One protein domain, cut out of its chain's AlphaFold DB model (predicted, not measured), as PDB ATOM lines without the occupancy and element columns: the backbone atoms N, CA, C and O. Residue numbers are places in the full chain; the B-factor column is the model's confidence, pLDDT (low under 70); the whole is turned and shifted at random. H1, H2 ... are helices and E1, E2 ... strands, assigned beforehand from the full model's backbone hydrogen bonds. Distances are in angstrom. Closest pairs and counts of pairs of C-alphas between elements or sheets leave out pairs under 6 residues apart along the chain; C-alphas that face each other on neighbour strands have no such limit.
ATOM      1  N   ARG A   2      16.367 -18.415  27.151       53.50
ATOM      2  CA  ARG A   2      14.895 -18.514  27.057       53.50
ATOM      3  C   ARG A   2      14.339 -19.265  28.274       53.50
ATOM      4  O   ARG A   2      14.509 -20.475  28.360       53.50
ATOM      5  N   SER A   3      13.717 -18.554  29.215       63.09
ATOM      6  CA  SER A   3      13.161 -19.146  30.446       63.09
ATOM      7  C   SER A   3      11.685 -19.541  30.329       63.09
ATOM      8  O   SER A   3      11.241 -20.410  31.068       63.09
ATOM      9  N   ASN A   4      10.928 -18.936  29.405       73.44
ATOM     10  CA  ASN A   4       9.503 -19.218  29.229       73.44
ATOM     11  C   ASN A   4       9.120 -19.232  27.741       73.44
ATOM     12  O   ASN A   4       8.968 -18.185  27.109       73.44
ATOM     13  N   ILE A   5       9.016 -20.434  27.171       81.19
ATOM     14  CA  ILE A   5       8.784 -20.626  25.733       81.19
ATOM     15  C   ILE A   5       7.322 -20.351  25.364       81.19
ATOM     16  O   ILE A   5       7.063 -19.757  24.320       81.19
ATOM     17  N   THR A   6       6.377 -20.662  26.254       79.56
ATOM     18  CA  THR A   6       4.945 -20.388  26.070       79.56
ATOM     19  C   THR A   6       4.680 -18.909  25.781       79.56
ATOM     20  O   THR A   6       3.900 -18.571  24.881       79.56
ATOM     21  N   MET A   7       5.373 -18.008  26.484       82.31
ATOM     22  CA  MET A   7       5.249 -16.565  26.250       82.31
ATOM     23  C   MET A   7       5.876 -16.129  24.926       82.31
ATOM     24  O   MET A   7       5.336 -15.259  24.246       82.31
ATOM     25  N   GLN A   8       6.976 -16.761  24.520       84.44
ATOM     26  CA  GLN A   8       7.632 -16.465  23.245       84.44
ATOM     27  C   GLN A   8       6.772 -16.895  22.062       84.44
ATOM     28  O   GLN A   8       6.558 -16.101  21.154       84.44
ATOM     29  N   ILE A   9       6.205 -18.102  22.095       86.81
ATOM     30  CA  ILE A   9       5.286 -18.578  21.053       86.81
ATOM     31  C   ILE A   9       4.057 -17.677  20.964       86.81
ATOM     32  O   ILE A   9       3.635 -17.302  19.868       86.81
ATOM     33  N   THR A  10       3.531 -17.241  22.111       85.25
ATOM     34  CA  THR A  10       2.444 -16.258  22.169       85.25
ATOM     35  C   THR A  10       2.825 -14.958  21.452       85.25
ATOM     36  O   THR A  10       2.062 -14.500  20.597       85.25
ATOM     37  N   GLN A  11       4.007 -14.398  21.729       85.38
ATOM     38  CA  GLN A  11       4.519 -13.199  21.053       85.38
ATOM     39  C   GLN A  11       4.721 -13.429  19.551       85.38
ATOM     40  O   GLN A  11       4.196 -12.668  18.739       85.38
ATOM     41  N   THR A  12       5.396 -14.510  19.152       85.12
ATOM     42  CA  THR A  12       5.615 -14.868  17.743       85.12
ATOM     43  C   THR A  12       4.292 -15.016  16.990       85.12
ATOM     44  O   THR A  12       4.164 -14.541  15.862       85.12
ATOM     45  N   SER A  13       3.259 -15.584  17.623       84.12
ATOM     46  CA  SER A  13       1.934 -15.757  17.013       84.12
ATOM     47  C   SER A  13       1.275 -14.442  16.583       84.12
ATOM     48  O   SER A  13       0.398 -14.459  15.713       84.12
ATOM     49  N   SER A  14       1.667 -13.319  17.195       81.19
ATOM     50  CA  SER A  14       1.134 -11.991  16.883       81.19
ATOM     51  C   SER A  14       1.584 -11.489  15.508       81.19
ATOM     52  O   SER A  14       0.832 -10.767  14.856       81.19
ATOM     53  N   HIS A  15       2.752 -11.943  15.042       82.69
ATOM     54  CA  HIS A  15       3.351 -11.567  13.758       82.69
ATOM     55  C   HIS A  15       2.910 -12.464  12.593       82.69
ATOM     56  O   HIS A  15       3.157 -12.150  11.434       82.69
ATOM     57  N   LEU A  16       2.252 -13.585  12.888       81.00
ATOM     58  CA  LEU A  16       1.742 -14.521  11.890       81.00
ATOM     59  C   LEU A  16       0.358 -14.091  11.378       81.00
ATOM     60  O   LEU A  16      -0.426 -13.486  12.115       81.00
ATOM     61  N   SER A  17       0.035 -14.482  10.139       67.12
ATOM     62  CA  SER A  17      -1.151 -14.050   9.378       67.12
ATOM     63  C   SER A  17      -2.472 -14.056  10.169       67.12
ATOM     64  O   SER A  17      -2.711 -14.865  11.071       67.12
ATOM     65  N   SER A  18      -3.351 -13.110   9.836       64.94
ATOM     66  CA  SER A  18      -4.538 -12.777  10.634       64.94
ATOM     67  C   SER A  18      -5.709 -13.749  10.519       64.94
ATOM     68  O   SER A  18      -6.582 -13.695  11.378       64.94
ATOM     69  N   ASN A  19      -5.744 -14.612   9.502       70.25
ATOM     70  CA  ASN A  19      -6.982 -15.269   9.053       70.25
ATOM     71  C   ASN A  19      -7.370 -16.527   9.849       70.25
ATOM     72  O   ASN A  19      -8.263 -17.260   9.445       70.25
ATOM     73  N   CYS A  20      -6.696 -16.802  10.965       69.50
ATOM     74  CA  CYS A  20      -6.876 -18.027  11.736       69.50
ATOM     75  C   CYS A  20      -7.492 -17.708  13.108       69.50
ATOM     76  O   CYS A  20      -6.891 -16.959  13.895       69.50
ATOM     77  N   SER A  21      -8.688 -18.253  13.356       76.62
ATOM     78  CA  SER A  21      -9.464 -18.078  14.592       76.62
ATOM     79  C   SER A  21      -8.869 -18.857  15.766       76.62
ATOM     80  O   SER A  21      -8.789 -18.309  16.858       76.62
ATOM     81  N   ILE A  22      -8.379 -20.076  15.526       85.69
ATOM     82  CA  ILE A  22      -7.722 -20.955  16.504       85.69
ATOM     83  C   ILE A  22      -6.385 -21.393  15.920       85.69
ATOM     84  O   ILE A  22      -6.336 -21.801  14.766       85.69
ATOM     85  N   ARG A  23      -5.295 -21.327  16.691       86.81
ATOM     86  CA  ARG A  23      -3.967 -21.711  16.189       86.81
ATOM     87  C   ARG A  23      -3.248 -22.655  17.141       86.81
ATOM     88  O   ARG A  23      -2.917 -22.243  18.247       86.81
ATOM     89  N   GLY A  24      -2.949 -23.862  16.671       89.12
ATOM     90  CA  GLY A  24      -2.068 -24.815  17.346       89.12
ATOM     91  C   GLY A  24      -0.601 -24.632  16.957       89.12
ATOM     92  O   GLY A  24      -0.287 -24.313  15.808       89.12
ATOM     93  N   PHE A  25       0.293 -24.838  17.916       90.56
ATOM     94  CA  PHE A  25       1.740 -24.898  17.737       90.56
ATOM     95  C   PHE A  25       2.271 -26.164  18.393       90.56
ATOM     96  O   PHE A  25       1.891 -26.457  19.518       90.56
ATOM     97  N   TYR A  26       3.203 -26.840  17.729       91.88
ATOM     98  CA  TYR A  26       3.905 -28.013  18.249       91.88
ATOM     99  C   TYR A  26       5.401 -27.767  18.101       91.88
ATOM    100  O   TYR A  26       5.848 -27.353  17.029       91.88
ATOM    101  N   TYR A  27       6.174 -27.942  19.168       90.62
ATOM    102  CA  TYR A  27       7.598 -27.615  19.143       90.62
ATOM    103  C   TYR A  27       8.395 -28.385  20.190       90.62
ATOM    104  O   TYR A  27       7.876 -28.776  21.230       90.62
ATOM    105  N   ALA A  28       9.688 -28.556  19.923       90.44
ATOM    106  CA  ALA A  28      10.657 -29.125  20.848       90.44
ATOM    107  C   ALA A  28      11.804 -28.136  21.066       90.44
ATOM    108  O   ALA A  28      12.274 -27.478  20.132       90.44
ATOM    109  N   HIS A  29      12.241 -27.991  22.310       87.75
ATOM    110  CA  HIS A  29      13.274 -27.033  22.681       87.75
ATOM    111  C   HIS A  29      13.887 -27.367  24.035       87.75
ATOM    112  O   HIS A  29      13.232 -27.905  24.928       87.75
ATOM    113  N   SER A  30      15.140 -26.970  24.215       84.81
ATOM    114  CA  SER A  30      15.774 -27.032  25.521       84.81
ATOM    115  C   SER A  30      15.445 -25.785  26.335       84.81
ATOM    116  O   SER A  30      15.595 -24.660  25.855       84.81
ATOM    117  N   THR A  31      15.020 -25.971  27.582       78.38
ATOM    118  CA  THR A  31      14.912 -24.866  28.553       78.38
ATOM    119  C   THR A  31      16.177 -24.793  29.392       78.38
ATOM    120  O   THR A  31      16.913 -25.766  29.466       78.38
ATOM    121  N   LEU A  32      16.472 -23.636  29.987       78.62
ATOM    122  CA  LEU A  32      17.613 -23.486  30.888       78.62
ATOM    123  C   LEU A  32      17.114 -23.211  32.304       78.62
ATOM    124  O   LEU A  32      16.447 -22.202  32.537       78.62
ATOM    125  N   HIS A  33      17.497 -24.067  33.246       70.56
ATOM    126  CA  HIS A  33      17.272 -23.852  34.671       70.56
ATOM    127  C   HIS A  33      18.546 -23.326  35.338       70.56
ATOM    128  O   HIS A  33      19.649 -23.832  35.124       70.56
ATOM    129  N   THR A  34      18.395 -22.278  36.151       60.38
ATOM    130  CA  THR A  34      19.502 -21.643  36.884       60.38
ATOM    131  C   THR A  34      20.033 -22.530  38.010       60.38
ATOM    132  O   THR A  34      21.215 -22.455  38.352       60.38
ATOM    133  N   THR A  35      19.186 -23.409  38.542       59.06
ATOM    134  CA  THR A  35      19.507 -24.384  39.581       59.06
ATOM    135  C   THR A  35      19.402 -25.805  39.034       59.06
ATOM    136  O   THR A  35      18.533 -26.122  38.224       59.06
ATOM    137  N   GLN A  36      20.321 -26.660  39.474       54.69
ATOM    138  CA  GLN A  36      20.309 -28.091  39.192       54.69
ATOM    139  C   GLN A  36      19.828 -28.802  40.456       54.69
ATOM    140  O   GLN A  36      20.382 -28.554  41.526       54.69
ATOM    141  N   SER A  37      18.806 -29.650  40.356       58.59
ATOM    142  CA  SER A  37      18.520 -30.624  41.413       58.59
ATOM    143  C   SER A  37      19.330 -31.893  41.151       58.59
ATOM    144  O   SER A  37      19.766 -32.125  40.024       58.59
ATOM    145  N   LEU A  38      19.530 -32.724  42.177       52.31
ATOM    146  CA  LEU A  38      20.340 -33.949  42.087       52.31
ATOM    147  C   LEU A  38      19.911 -34.886  40.936       52.31
ATOM    148  O   LEU A  38      20.726 -35.646  40.427       52.31
ATOM    149  N   LEU A  39      18.640 -34.806  40.527       57.31
ATOM    150  CA  LEU A  39      18.012 -35.671  39.529       57.31
ATOM    151  C   LEU A  39      17.717 -34.970  38.188       57.31
ATOM    152  O   LEU A  39      17.388 -35.653  37.222       57.31
ATOM    153  N   ASN A  40      17.866 -33.639  38.084       63.19
ATOM    154  CA  ASN A  40      17.508 -32.893  36.869       63.19
ATOM    155  C   ASN A  40      18.719 -32.297  36.151       63.19
ATOM    156  O   ASN A  40      19.650 -31.771  36.757       63.19
ATOM    157  N   THR A  41      18.663 -32.307  34.820       69.94
ATOM    158  CA  THR A  41      19.591 -31.547  33.973       69.94
ATOM    159  C   THR A  41      19.279 -30.048  34.048       69.94
ATOM    160  O   THR A  41      18.125 -29.646  34.176       69.94
ATOM    161  N   ARG A  42      20.303 -29.195  33.912       76.25
ATOM    162  CA  ARG A  42      20.106 -27.743  33.740       76.25
ATOM    163  C   ARG A  42      19.497 -27.388  32.386       76.25
ATOM    164  O   ARG A  42      19.038 -26.263  32.216       76.25
ATOM    165  N   VAL A  43      19.530 -28.320  31.435       81.25
ATOM    166  CA  VAL A  43      19.102 -28.113  30.052       81.25
ATOM    167  C   VAL A  43      18.128 -29.221  29.621       81.25
ATOM    168  O   VAL A  43      18.496 -30.058  28.796       81.25
ATOM    169  N   PRO A  44      16.923 -29.325  30.218       80.56
ATOM    170  CA  PRO A  44      15.970 -30.358  29.837       80.56
ATOM    171  C   PRO A  44      15.406 -30.064  28.451       80.56
ATOM    172  O   PRO A  44      15.015 -28.930  28.147       80.56
ATOM    173  N   LEU A  45      15.377 -31.108  27.621       86.19
ATOM    174  CA  LEU A  45      14.703 -31.099  26.333       86.19
ATOM    175  C   LEU A  45      13.234 -31.420  26.574       86.19
ATOM    176  O   LEU A  45      12.892 -32.509  27.031       86.19
ATOM    177  N   LYS A  46      12.378 -30.467  26.245       87.62
ATOM    178  CA  LYS A  46      10.937 -30.598  26.395       87.62
ATOM    179  C   LYS A  46      10.267 -30.525  25.025       87.62
ATOM    180  O   LYS A  46      10.814 -29.956  24.074       87.62
ATOM    181  N   VAL A  47       9.089 -31.125  24.940       89.81
ATOM    182  CA  VAL A  47       8.171 -31.023  23.803       89.81
ATOM    183  C   VAL A  47       6.912 -30.334  24.301       89.81
ATOM    184  O   VAL A  47       6.483 -30.583  25.424       89.81
ATOM    185  N   TRP A  48       6.338 -29.465  23.479       90.00
ATOM    186  CA  TRP A  48       5.124 -28.728  23.785       90.00
ATOM    187  C   TRP A  48       4.127 -28.821  22.643       90.00
ATOM    188  O   TRP A  48       4.495 -28.806  21.465       90.00
ATOM    189  N   THR A  49       2.860 -28.773  23.021       91.25
ATOM    190  CA  THR A  49       1.775 -28.272  22.191       91.25
ATOM    191  C   THR A  49       1.168 -27.040  22.858       91.25
ATOM    192  O   THR A  49       1.096 -26.953  24.082       91.25
ATOM    193  N   GLN A  50       0.768 -26.054  22.065       90.44
ATOM    194  CA  GLN A  50       0.138 -24.831  22.544       90.44
ATOM    195  C   GLN A  50      -0.945 -24.384  21.571       90.44
ATOM    196  O   GLN A  50      -0.653 -23.983  20.443       90.44
ATOM    197  N   ILE A  51      -2.192 -24.393  22.029       89.38
ATOM    198  CA  ILE A  51      -3.342 -23.929  21.260       89.38
ATOM    199  C   ILE A  51      -3.730 -22.537  21.750       89.38
ATOM    200  O   ILE A  51      -4.046 -22.339  22.918       89.38
ATOM    201  N   LEU A  52      -3.678 -21.554  20.852       87.31
ATOM    202  CA  LEU A  52      -3.978 -20.146  21.104       87.31
ATOM    203  C   LEU A  52      -5.341 -19.743  20.542       87.31
ATOM    204  O   LEU A  52      -5.821 -20.309  19.559       87.31
ATOM    205  N   ARG A  53      -5.861 -18.626  21.073       80.88
ATOM    206  CA  ARG A  53      -7.030 -17.892  20.543       80.88
ATOM    207  C   ARG A  53      -8.357 -18.650  20.657       80.88
ATOM    208  O   ARG A  53      -9.336 -18.266  20.029       80.88
ATOM    209  N   HIS A  54      -8.412 -19.656  21.525       81.94
ATOM    210  CA  HIS A  54      -9.646 -20.326  21.904       81.94
ATOM    211  C   HIS A  54      -9.942 -20.107  23.392       81.94
ATOM    212  O   HIS A  54      -9.074 -20.298  24.245       81.94
ATOM    213  N   GLN A  55     -11.162 -19.660  23.700       73.31
ATOM    214  CA  GLN A  55     -11.617 -19.437  25.079       73.31
ATOM    215  C   GLN A  55     -12.542 -20.546  25.594       73.31
ATOM    216  O   GLN A  55     -12.768 -20.617  26.804       73.31
ATOM    217  N   GLY A  56     -13.067 -21.393  24.703       76.56
ATOM    218  CA  GLY A  56     -13.952 -22.498  25.057       76.56
ATOM    219  C   GLY A  56     -13.218 -23.649  25.746       76.56
ATOM    220  O   GLY A  56     -11.989 -23.670  25.830       76.56
ATOM    221  N   ARG A  57     -14.003 -24.608  26.239       77.00
ATOM    222  CA  ARG A  57     -13.506 -25.822  26.909       77.00
ATOM    223  C   ARG A  57     -13.035 -26.887  25.927       77.00
ATOM    224  O   ARG A  57     -12.307 -27.777  26.333       77.00
ATOM    225  N   ASP A  58     -13.426 -26.787  24.660       84.12
ATOM    226  CA  ASP A  58     -13.128 -27.815  23.658       84.12
ATOM    227  C   ASP A  58     -11.621 -28.035  23.502       84.12
ATOM    228  O   ASP A  58     -11.171 -29.171  23.444       84.12
ATOM    229  N   THR A  59     -10.833 -26.959  23.557       84.06
ATOM    230  CA  THR A  59      -9.367 -27.044  23.545       84.06
ATOM    231  C   THR A  59      -8.800 -27.664  24.815       84.06
ATOM    232  O   THR A  59      -7.871 -28.453  24.724       84.06
ATOM    233  N   ASP A  60      -9.358 -27.334  25.983       83.06
ATOM    234  CA  ASP A  60      -8.939 -27.946  27.249       83.06
ATOM    235  C   ASP A  60      -9.189 -29.472  27.181       83.06
ATOM    236  O   ASP A  60      -8.332 -30.273  27.525       83.06
ATOM    237  N   ILE A  61     -10.327 -29.895  26.620       85.06
ATOM    238  CA  ILE A  61     -10.658 -31.316  26.423       85.06
ATOM    239  C   ILE A  61      -9.747 -31.983  25.381       85.06
ATOM    240  O   ILE A  61      -9.359 -33.135  25.557       85.06
ATOM    241  N   GLU A  62      -9.440 -31.308  24.272       87.62
ATOM    242  CA  GLU A  62      -8.586 -31.848  23.208       87.62
ATOM    243  C   GLU A  62      -7.146 -32.056  23.686       87.62
ATOM    244  O   GLU A  62      -6.567 -33.117  23.451       87.62
ATOM    245  N   VAL A  63      -6.588 -31.082  24.407       89.19
ATOM    246  CA  VAL A  63      -5.239 -31.186  24.978       89.19
ATOM    247  C   VAL A  63      -5.190 -32.256  26.068       89.19
ATOM    248  O   VAL A  63      -4.253 -33.055  26.085       89.19
ATOM    249  N   PHE A  64      -6.234 -32.353  26.887       88.19
ATOM    250  CA  PHE A  64      -6.361 -33.413  27.879       88.19
ATOM    251  C   PHE A  64      -6.430 -34.808  27.256       88.19
ATOM    252  O   PHE A  64      -5.750 -35.728  27.708       88.19
ATOM    253  N   LYS A  65      -7.189 -34.983  26.168       89.94
ATOM    254  CA  LYS A  65      -7.196 -36.243  25.407       89.94
ATOM    255  C   LYS A  65      -5.814 -36.571  24.854       89.94
ATOM    256  O   LYS A  65      -5.362 -37.694  25.023       89.94
ATOM    257  N   LEU A  66      -5.118 -35.588  24.284       91.12
ATOM    258  CA  LEU A  66      -3.752 -35.772  23.793       91.12
ATOM    259  C   LEU A  66      -2.780 -36.174  24.915       91.12
ATOM    260  O   LEU A  66      -1.897 -37.005  24.699       91.12
ATOM    261  N   MET A  67      -2.941 -35.621  26.121       90.75
ATOM    262  CA  MET A  67      -2.205 -36.085  27.295       90.75
ATOM    263  C   MET A  67      -2.510 -37.556  27.585       90.75
ATOM    264  O   MET A  67      -1.576 -38.332  27.765       90.75
ATOM    265  N   LEU A  68      -3.785 -37.953  27.626       90.50
ATOM    266  CA  LEU A  68      -4.166 -39.345  27.881       90.50
ATOM    267  C   LEU A  68      -3.620 -40.295  26.806       90.50
ATOM    268  O   LEU A  68      -3.124 -41.364  27.154       90.50
ATOM    269  N   ASP A  69      -3.614 -39.887  25.537       90.88
ATOM    270  CA  ASP A  69      -3.007 -40.651  24.442       90.88
ATOM    271  C   ASP A  69      -1.496 -40.839  24.670       90.88
ATOM    272  O   ASP A  69      -0.965 -41.931  24.485       90.88
ATOM    273  N   CYS A  70      -0.794 -39.805  25.151       88.75
ATOM    274  CA  CYS A  70       0.619 -39.918  25.529       88.75
ATOM    275  C   CYS A  70       0.827 -40.891  26.698       88.75
ATOM    276  O   CYS A  70       1.787 -41.658  26.695       88.75
ATOM    277  N   VAL A  71      -0.069 -40.871  27.686       87.50
ATOM    278  CA  VAL A  71      -0.027 -41.764  28.853       87.50
ATOM    279  C   VAL A  71      -0.257 -43.223  28.454       87.50
ATOM    280  O   VAL A  71       0.416 -44.100  28.983       87.50
ATOM    281  N   GLN A  72      -1.152 -43.496  27.502       87.44
ATOM    282  CA  GLN A  72      -1.446 -44.857  27.029       87.44
ATOM    283  C   GLN A  72      -0.252 -45.556  26.367       87.44
ATOM    284  O   GLN A  72      -0.210 -46.782  26.326       87.44
ATOM    285  N   ILE A  73       0.719 -44.796  25.858       87.44
ATOM    286  CA  ILE A  73       1.936 -45.340  25.236       87.44
ATOM    287  C   ILE A  73       2.947 -45.799  26.305       87.44
ATOM    288  O   ILE A  73       3.900 -46.513  25.998       87.44
ATOM    289  N   ILE A  74       2.759 -45.404  27.566       83.19
ATOM    290  CA  ILE A  74       3.675 -45.728  28.655       83.19
ATOM    291  C   ILE A  74       3.353 -47.131  29.200       83.19
ATOM    292  O   ILE A  74       2.263 -47.333  29.732       83.19
ATOM    293  N   PRO A  75       4.291 -48.096  29.136       74.81
ATOM    294  CA  PRO A  75       4.054 -49.481  29.559       74.81
ATOM    295  C   PRO A  75       4.031 -49.666  31.091       74.81
ATOM    296  O   PRO A  75       3.696 -50.737  31.596       74.81
ATOM    297  N   SER A  76       4.398 -48.631  31.852       68.19
ATOM    298  CA  SER A  76       4.627 -48.710  33.294       68.19
ATOM    299  C   SER A  76       3.347 -48.882  34.115       68.19
ATOM    300  O   SER A  76       2.381 -48.133  33.956       68.19
ATOM    301  N   HIS A  77       3.416 -49.752  35.119       70.62
ATOM    302  CA  HIS A  77       2.517 -49.712  36.270       70.62
ATOM    303  C   HIS A  77       2.889 -48.500  37.145       70.62
ATOM    304  O   HIS A  77       4.055 -48.127  37.202       70.62
ATOM    305  N   GLU A 211      -0.111 -30.497  31.619       80.56
ATOM    306  CA  GLU A 211      -1.059 -29.652  30.906       80.56
ATOM    307  C   GLU A 211      -1.435 -28.453  31.771       80.56
ATOM    308  O   GLU A 211      -1.664 -28.562  32.977       80.56
ATOM    309  N   ASP A 212      -1.535 -27.304  31.117       77.25
ATOM    310  CA  ASP A 212      -1.802 -26.040  31.751       77.25
ATOM    311  C   ASP A 212      -2.615 -25.092  30.867       77.25
ATOM    312  O   ASP A 212      -2.489 -25.068  29.638       77.25
ATOM    313  N   ARG A 213      -3.406 -24.229  31.503       78.00
ATOM    314  CA  ARG A 213      -4.180 -23.191  30.835       78.00
ATOM    315  C   ARG A 213      -3.745 -21.795  31.250       78.00
ATOM    316  O   ARG A 213      -4.077 -21.292  32.328       78.00
ATOM    317  N   CYS A 214      -3.115 -21.111  30.305       73.56
ATOM    318  CA  CYS A 214      -2.650 -19.742  30.451       73.56
ATOM    319  C   CYS A 214      -3.706 -18.752  29.927       73.56
ATOM    320  O   CYS A 214      -4.106 -18.828  28.770       73.56
ATOM    321  N   ALA A 215      -4.137 -17.774  30.716       69.75
ATOM    322  CA  ALA A 215      -4.931 -16.634  30.253       69.75
ATOM    323  C   ALA A 215      -4.173 -15.312  30.424       69.75
ATOM    324  O   ALA A 215      -3.001 -15.290  30.791       69.75
ATOM    325  N   ASN A 216      -4.847 -14.200  30.121       68.56
ATOM    326  CA  ASN A 216      -4.300 -12.840  30.207       68.56
ATOM    327  C   ASN A 216      -3.036 -12.646  29.356       68.56
ATOM    328  O   ASN A 216      -2.161 -11.834  29.653       68.56
ATOM    329  N   LEU A 217      -2.966 -13.378  28.245       75.62
ATOM    330  CA  LEU A 217      -1.850 -13.339  27.305       75.62
ATOM    331  C   LEU A 217      -1.857 -12.080  26.414       75.62
ATOM    332  O   LEU A 217      -0.957 -11.888  25.595       75.62
ATOM    333  N   GLU A 218      -2.824 -11.180  26.619       71.19
ATOM    334  CA  GLU A 218      -3.028  -9.954  25.839       71.19
ATOM    335  C   GLU A 218      -1.837  -8.989  25.907       71.19
ATOM    336  O   GLU A 218      -1.530  -8.320  24.918       71.19
ATOM    337  N   HIS A 219      -1.109  -8.980  27.033       71.25
ATOM    338  CA  HIS A 219       0.148  -8.233  27.186       71.25
ATOM    339  C   HIS A 219       1.235  -8.678  26.197       71.25
ATOM    340  O   HIS A 219       2.113  -7.894  25.846       71.25
ATOM    341  N   TYR A 220       1.173  -9.927  25.743       73.94
ATOM    342  CA  TYR A 220       2.158 -10.548  24.861       73.94
ATOM    343  C   TYR A 220       1.645 -10.655  23.423       73.94
ATOM    344  O   TYR A 220       2.432 -10.666  22.480       73.94
ATOM    345  N   SER A 221       0.326 -10.718  23.242       74.12
ATOM    346  CA  SER A 221      -0.329 -10.713  21.941       74.12
ATOM    347  C   SER A 221      -1.774 -10.250  22.083       74.12
ATOM    348  O   SER A 221      -2.603 -10.968  22.630       74.12
ATOM    349  N   LYS A 222      -2.120  -9.102  21.484       70.56
ATOM    350  CA  LYS A 222      -3.489  -8.538  21.504       70.56
ATOM    351  C   LYS A 222      -4.582  -9.513  21.033       70.56
ATOM    352  O   LYS A 222      -5.754  -9.307  21.326       70.56
ATOM    353  N   LYS A 223      -4.215 -10.540  20.255       71.75
ATOM    354  CA  LYS A 223      -5.139 -11.557  19.725       71.75
ATOM    355  C   LYS A 223      -5.170 -12.838  20.562       71.75
ATOM    356  O   LYS A 223      -6.180 -13.533  20.548       71.75
ATOM    357  N   ALA A 224      -4.083 -13.188  21.250       69.56
ATOM    358  CA  ALA A 224      -4.053 -14.368  22.106       69.56
ATOM    359  C   ALA A 224      -4.523 -13.966  23.507       69.56
ATOM    360  O   ALA A 224      -3.753 -13.436  24.297       69.56
ATOM    361  N   ARG A 225      -5.806 -14.195  23.799       72.56
ATOM    362  CA  ARG A 225      -6.377 -13.950  25.136       72.56
ATOM    363  C   ARG A 225      -6.066 -15.081  26.115       72.56
ATOM    364  O   ARG A 225      -5.873 -14.844  27.305       72.56
ATOM    365  N   SER A 226      -5.999 -16.300  25.589       80.12
ATOM    366  CA  SER A 226      -5.718 -17.532  26.319       80.12
ATOM    367  C   SER A 226      -4.962 -18.534  25.451       80.12
ATOM    368  O   SER A 226      -4.953 -18.434  24.215       80.12
ATOM    369  N   ALA A 227      -4.333 -19.484  26.132       85.69
ATOM    370  CA  ALA A 227      -3.668 -20.646  25.590       85.69
ATOM    371  C   ALA A 227      -3.946 -21.870  26.466       85.69
ATOM    372  O   ALA A 227      -3.902 -21.762  27.690       85.69
ATOM    373  N   THR A 228      -4.133 -23.021  25.837       87.38
ATOM    374  CA  THR A 228      -4.010 -24.324  26.501       87.38
ATOM    375  C   THR A 228      -2.704 -24.940  26.023       87.38
ATOM    376  O   THR A 228      -2.399 -24.919  24.827       87.38
ATOM    377  N   VAL A 229      -1.886 -25.391  26.960       87.81
ATOM    378  CA  VAL A 229      -0.511 -25.826  26.741       87.81
ATOM    379  C   VAL A 229      -0.356 -27.197  27.356       87.81
ATOM    380  O   VAL A 229      -0.659 -27.378  28.520       87.81
ATOM    381  N   LEU A 230       0.192 -28.139  26.610       90.19
ATOM    382  CA  LEU A 230       0.674 -29.398  27.160       90.19
ATOM    383  C   LEU A 230       2.159 -29.479  26.889       90.19
ATOM    384  O   LEU A 230       2.621 -29.114  25.806       90.19
ATOM    385  N   HIS A 231       2.912 -29.943  27.873       89.50
ATOM    386  CA  HIS A 231       4.332 -30.133  27.713       89.50
ATOM    387  C   HIS A 231       4.845 -31.342  28.463       89.50
ATOM    388  O   HIS A 231       4.325 -31.704  29.512       89.50
ATOM    389  N   LEU A 232       5.898 -31.942  27.922       87.50
ATOM    390  CA  LEU A 232       6.541 -33.102  28.514       87.50
ATOM    391  C   LEU A 232       8.062 -32.996  28.460       87.50
ATOM    392  O   LEU A 232       8.615 -32.402  27.530       87.50
ATOM    393  N   ASP A 233       8.743 -33.555  29.459       86.00
ATOM    394  CA  ASP A 233      10.184 -33.794  29.415       86.00
ATOM    395  C   ASP A 233      10.449 -35.000  28.518       86.00
ATOM    396  O   ASP A 233      10.089 -36.135  28.832       86.00
ATOM    397  N   PHE A 234      11.063 -34.741  27.368       85.50
ATOM    398  CA  PHE A 234      11.210 -35.742  26.323       85.50
ATOM    399  C   PHE A 234      12.182 -36.844  26.722       85.50
ATOM    400  O   PHE A 234      11.949 -38.013  26.430       85.50
ATOM    401  N   LYS A 235      13.267 -36.486  27.420       80.88
ATOM    402  CA  LYS A 235      14.252 -37.470  27.873       80.88
ATOM    403  C   LYS A 235      13.624 -38.400  28.901       80.88
ATOM    404  O   LYS A 235      13.838 -39.606  28.829       80.88
ATOM    405  N   TYR A 236      12.871 -37.837  29.841       79.44
ATOM    406  CA  TYR A 236      12.170 -38.635  30.831       79.44
ATOM    407  C   TYR A 236      11.130 -39.536  30.159       79.44
ATOM    408  O   TYR A 236      11.192 -40.744  30.342       79.44
ATOM    409  N   PHE A 237      10.263 -38.981  29.305       81.56
ATOM    410  CA  PHE A 237       9.254 -39.750  28.571       81.56
ATOM    411  C   PHE A 237       9.861 -40.926  27.790       81.56
ATOM    412  O   PHE A 237       9.387 -42.052  27.918       81.56
ATOM    413  N   LEU A 238      10.955 -40.694  27.052       82.62
ATOM    414  CA  LEU A 238      11.672 -41.749  26.329       82.62
ATOM    415  C   LEU A 238      12.217 -42.843  27.252       82.62
ATOM    416  O   LEU A 238      12.215 -44.011  26.876       82.62
ATOM    417  N   ASN A 239      12.704 -42.479  28.436       79.00
ATOM    418  CA  ASN A 239      13.172 -43.458  29.410       79.00
ATOM    419  C   ASN A 239      12.017 -44.274  29.999       79.00
ATOM    420  O   ASN A 239      12.229 -45.431  30.334       79.00
ATOM    421  N   THR A 240      10.820 -43.696  30.102       77.88
ATOM    422  CA  THR A 240       9.640 -44.383  30.636       77.88
ATOM    423  C   THR A 240       9.019 -45.360  29.640       77.88
ATOM    424  O   THR A 240       8.535 -46.411  30.044       77.88
ATOM    425  N   ILE A 241       9.024 -45.036  28.343       78.38
ATOM    426  CA  ILE A 241       8.512 -45.939  27.293       78.38
ATOM    427  C   ILE A 241       9.532 -47.000  26.862       78.38
ATOM    428  O   ILE A 241       9.196 -47.917  26.115       78.38
ATOM    429  N   ARG A 242      10.790 -46.864  27.286       71.00
ATOM    430  CA  ARG A 242      11.834 -47.860  27.043       71.00
ATOM    431  C   ARG A 242      11.667 -49.024  28.019       71.00
ATOM    432  O   ARG A 242      12.330 -49.055  29.049       71.00
ATOM    433  N   ASP A 243      10.824 -49.985  27.654       54.88
ATOM    434  CA  ASP A 243      10.932 -51.348  28.178       54.88
ATOM    435  C   ASP A 243      12.042 -52.127  27.445       54.88
ATOM    436  O   ASP A 243      12.447 -51.784  26.332       54.88
ATOM    437  N   GLU A 244      12.600 -53.120  28.139       53.59
ATOM    438  CA  GLU A 244      13.859 -53.817  27.855       53.59
ATOM    439  C   GLU A 244      14.070 -54.272  26.395       53.59
ATOM    440  O   GLU A 244      13.189 -54.830  25.748       53.59
ATOM    441  N   LYS A 245      15.325 -54.118  25.941       48.75
ATOM    442  CA  LYS A 245      15.878 -54.416  24.606       48.75
ATOM    443  C   LYS A 245      15.380 -53.489  23.497       48.75
ATOM    444  O   LYS A 245      14.499 -53.814  22.709       48.75
TER     445      LYS A 245
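This is residues 2 to 77 and 211 to 245 of the 277 residues of an uncharacterized protein of Neisseriaceae bacterium (UniProt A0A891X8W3). A twisted sheet of four strands lies between two helices, H2 running along one face and H1 packing on the other, while a short helix, H3, follows straight on from the last strand, beside the strands. The printed part has 111 residues with three named helices and four named strands, along the chain H1, E1, E2, H2, E3, E4, H3. The sheet runs E1, E2, E4, E3 and is antiparallel throughout; the class is mixed, helices and strands. The whole is only just compact, close to loose, with a radius of gyration of the C-alphas of 15.7 A and spans of 48 by 32 by 20 A.

H1, residues 5 to 15, begins at C-alpha 5 at (8.784, -20.626, 25.733) and is 16.0 A long from first to last C-alpha. E1, residues 23 to 30, is 22.5 A long, and E2, residues 45 to 52, is 22.3 A long. H2, residues 58 to 72, is 20.9 A long, with C-alpha 58 at (-13.128, -27.815, 23.658). E3, residues 211 to 215, measures 13.6 A, and E4, residues 226 to 233, measures 23.0 A. H3, residues 234 to 241, is 10.6 A long and ends at C-alpha 241 at (8.512, -45.939, 27.293).

E1 and E2 form a hairpin, antiparallel at 164 degrees, with N 25 and O 50 at 2.8 A. E2 and E4 are antiparallel neighbours at 162 degrees, with N 49 and O 230 at 2.8 A. E3 and E4 form a second hairpin, at 151 degrees, with N 212 and O 229 at 2.7 A. E1 and E3 are the edge strands. H2 and H1 are on opposite faces of this sheet, giving three layers, helices on both faces of a sheet. H2 has a height over the sheet of 9.5 A, lies over E4 and runs along the strands, at 0 degrees to E4 on the local plane; their closest C-alphas, of Asp 60 and Thr 228, are 6.2 A apart. H1 comes closest to E2 at the C-alphas of Thr 6 and Gln 50, 7.4 A. H3 is on the same face as H2 but over none of the strands, at a height over the sheet of 6.4 A; its closest C-alpha pair with E2 is Phe 234 and Lys 46, 5.2 A. H2 and H3 are apart. Every O i to N i+4 pair is within hydrogen-bond range in H2 and H3; in H1 5 of 7 are.

The C-alphas of Lys 222 and Lys 245, the two farthest apart, are 49.9 A from each other. Residues 78 to 210 are not printed, and C-alphas 77 and 211 are 21.1 A apart across this cut. The link from E1 to E2, residues 31 to 44, is long, and its C-alphas lie 12 to 24 A from the mean of the C-alphas. Mean pLDDT of the printed part is 78.8; 20 residues are under 70, among them residues 34 to 41 and 243 to 245.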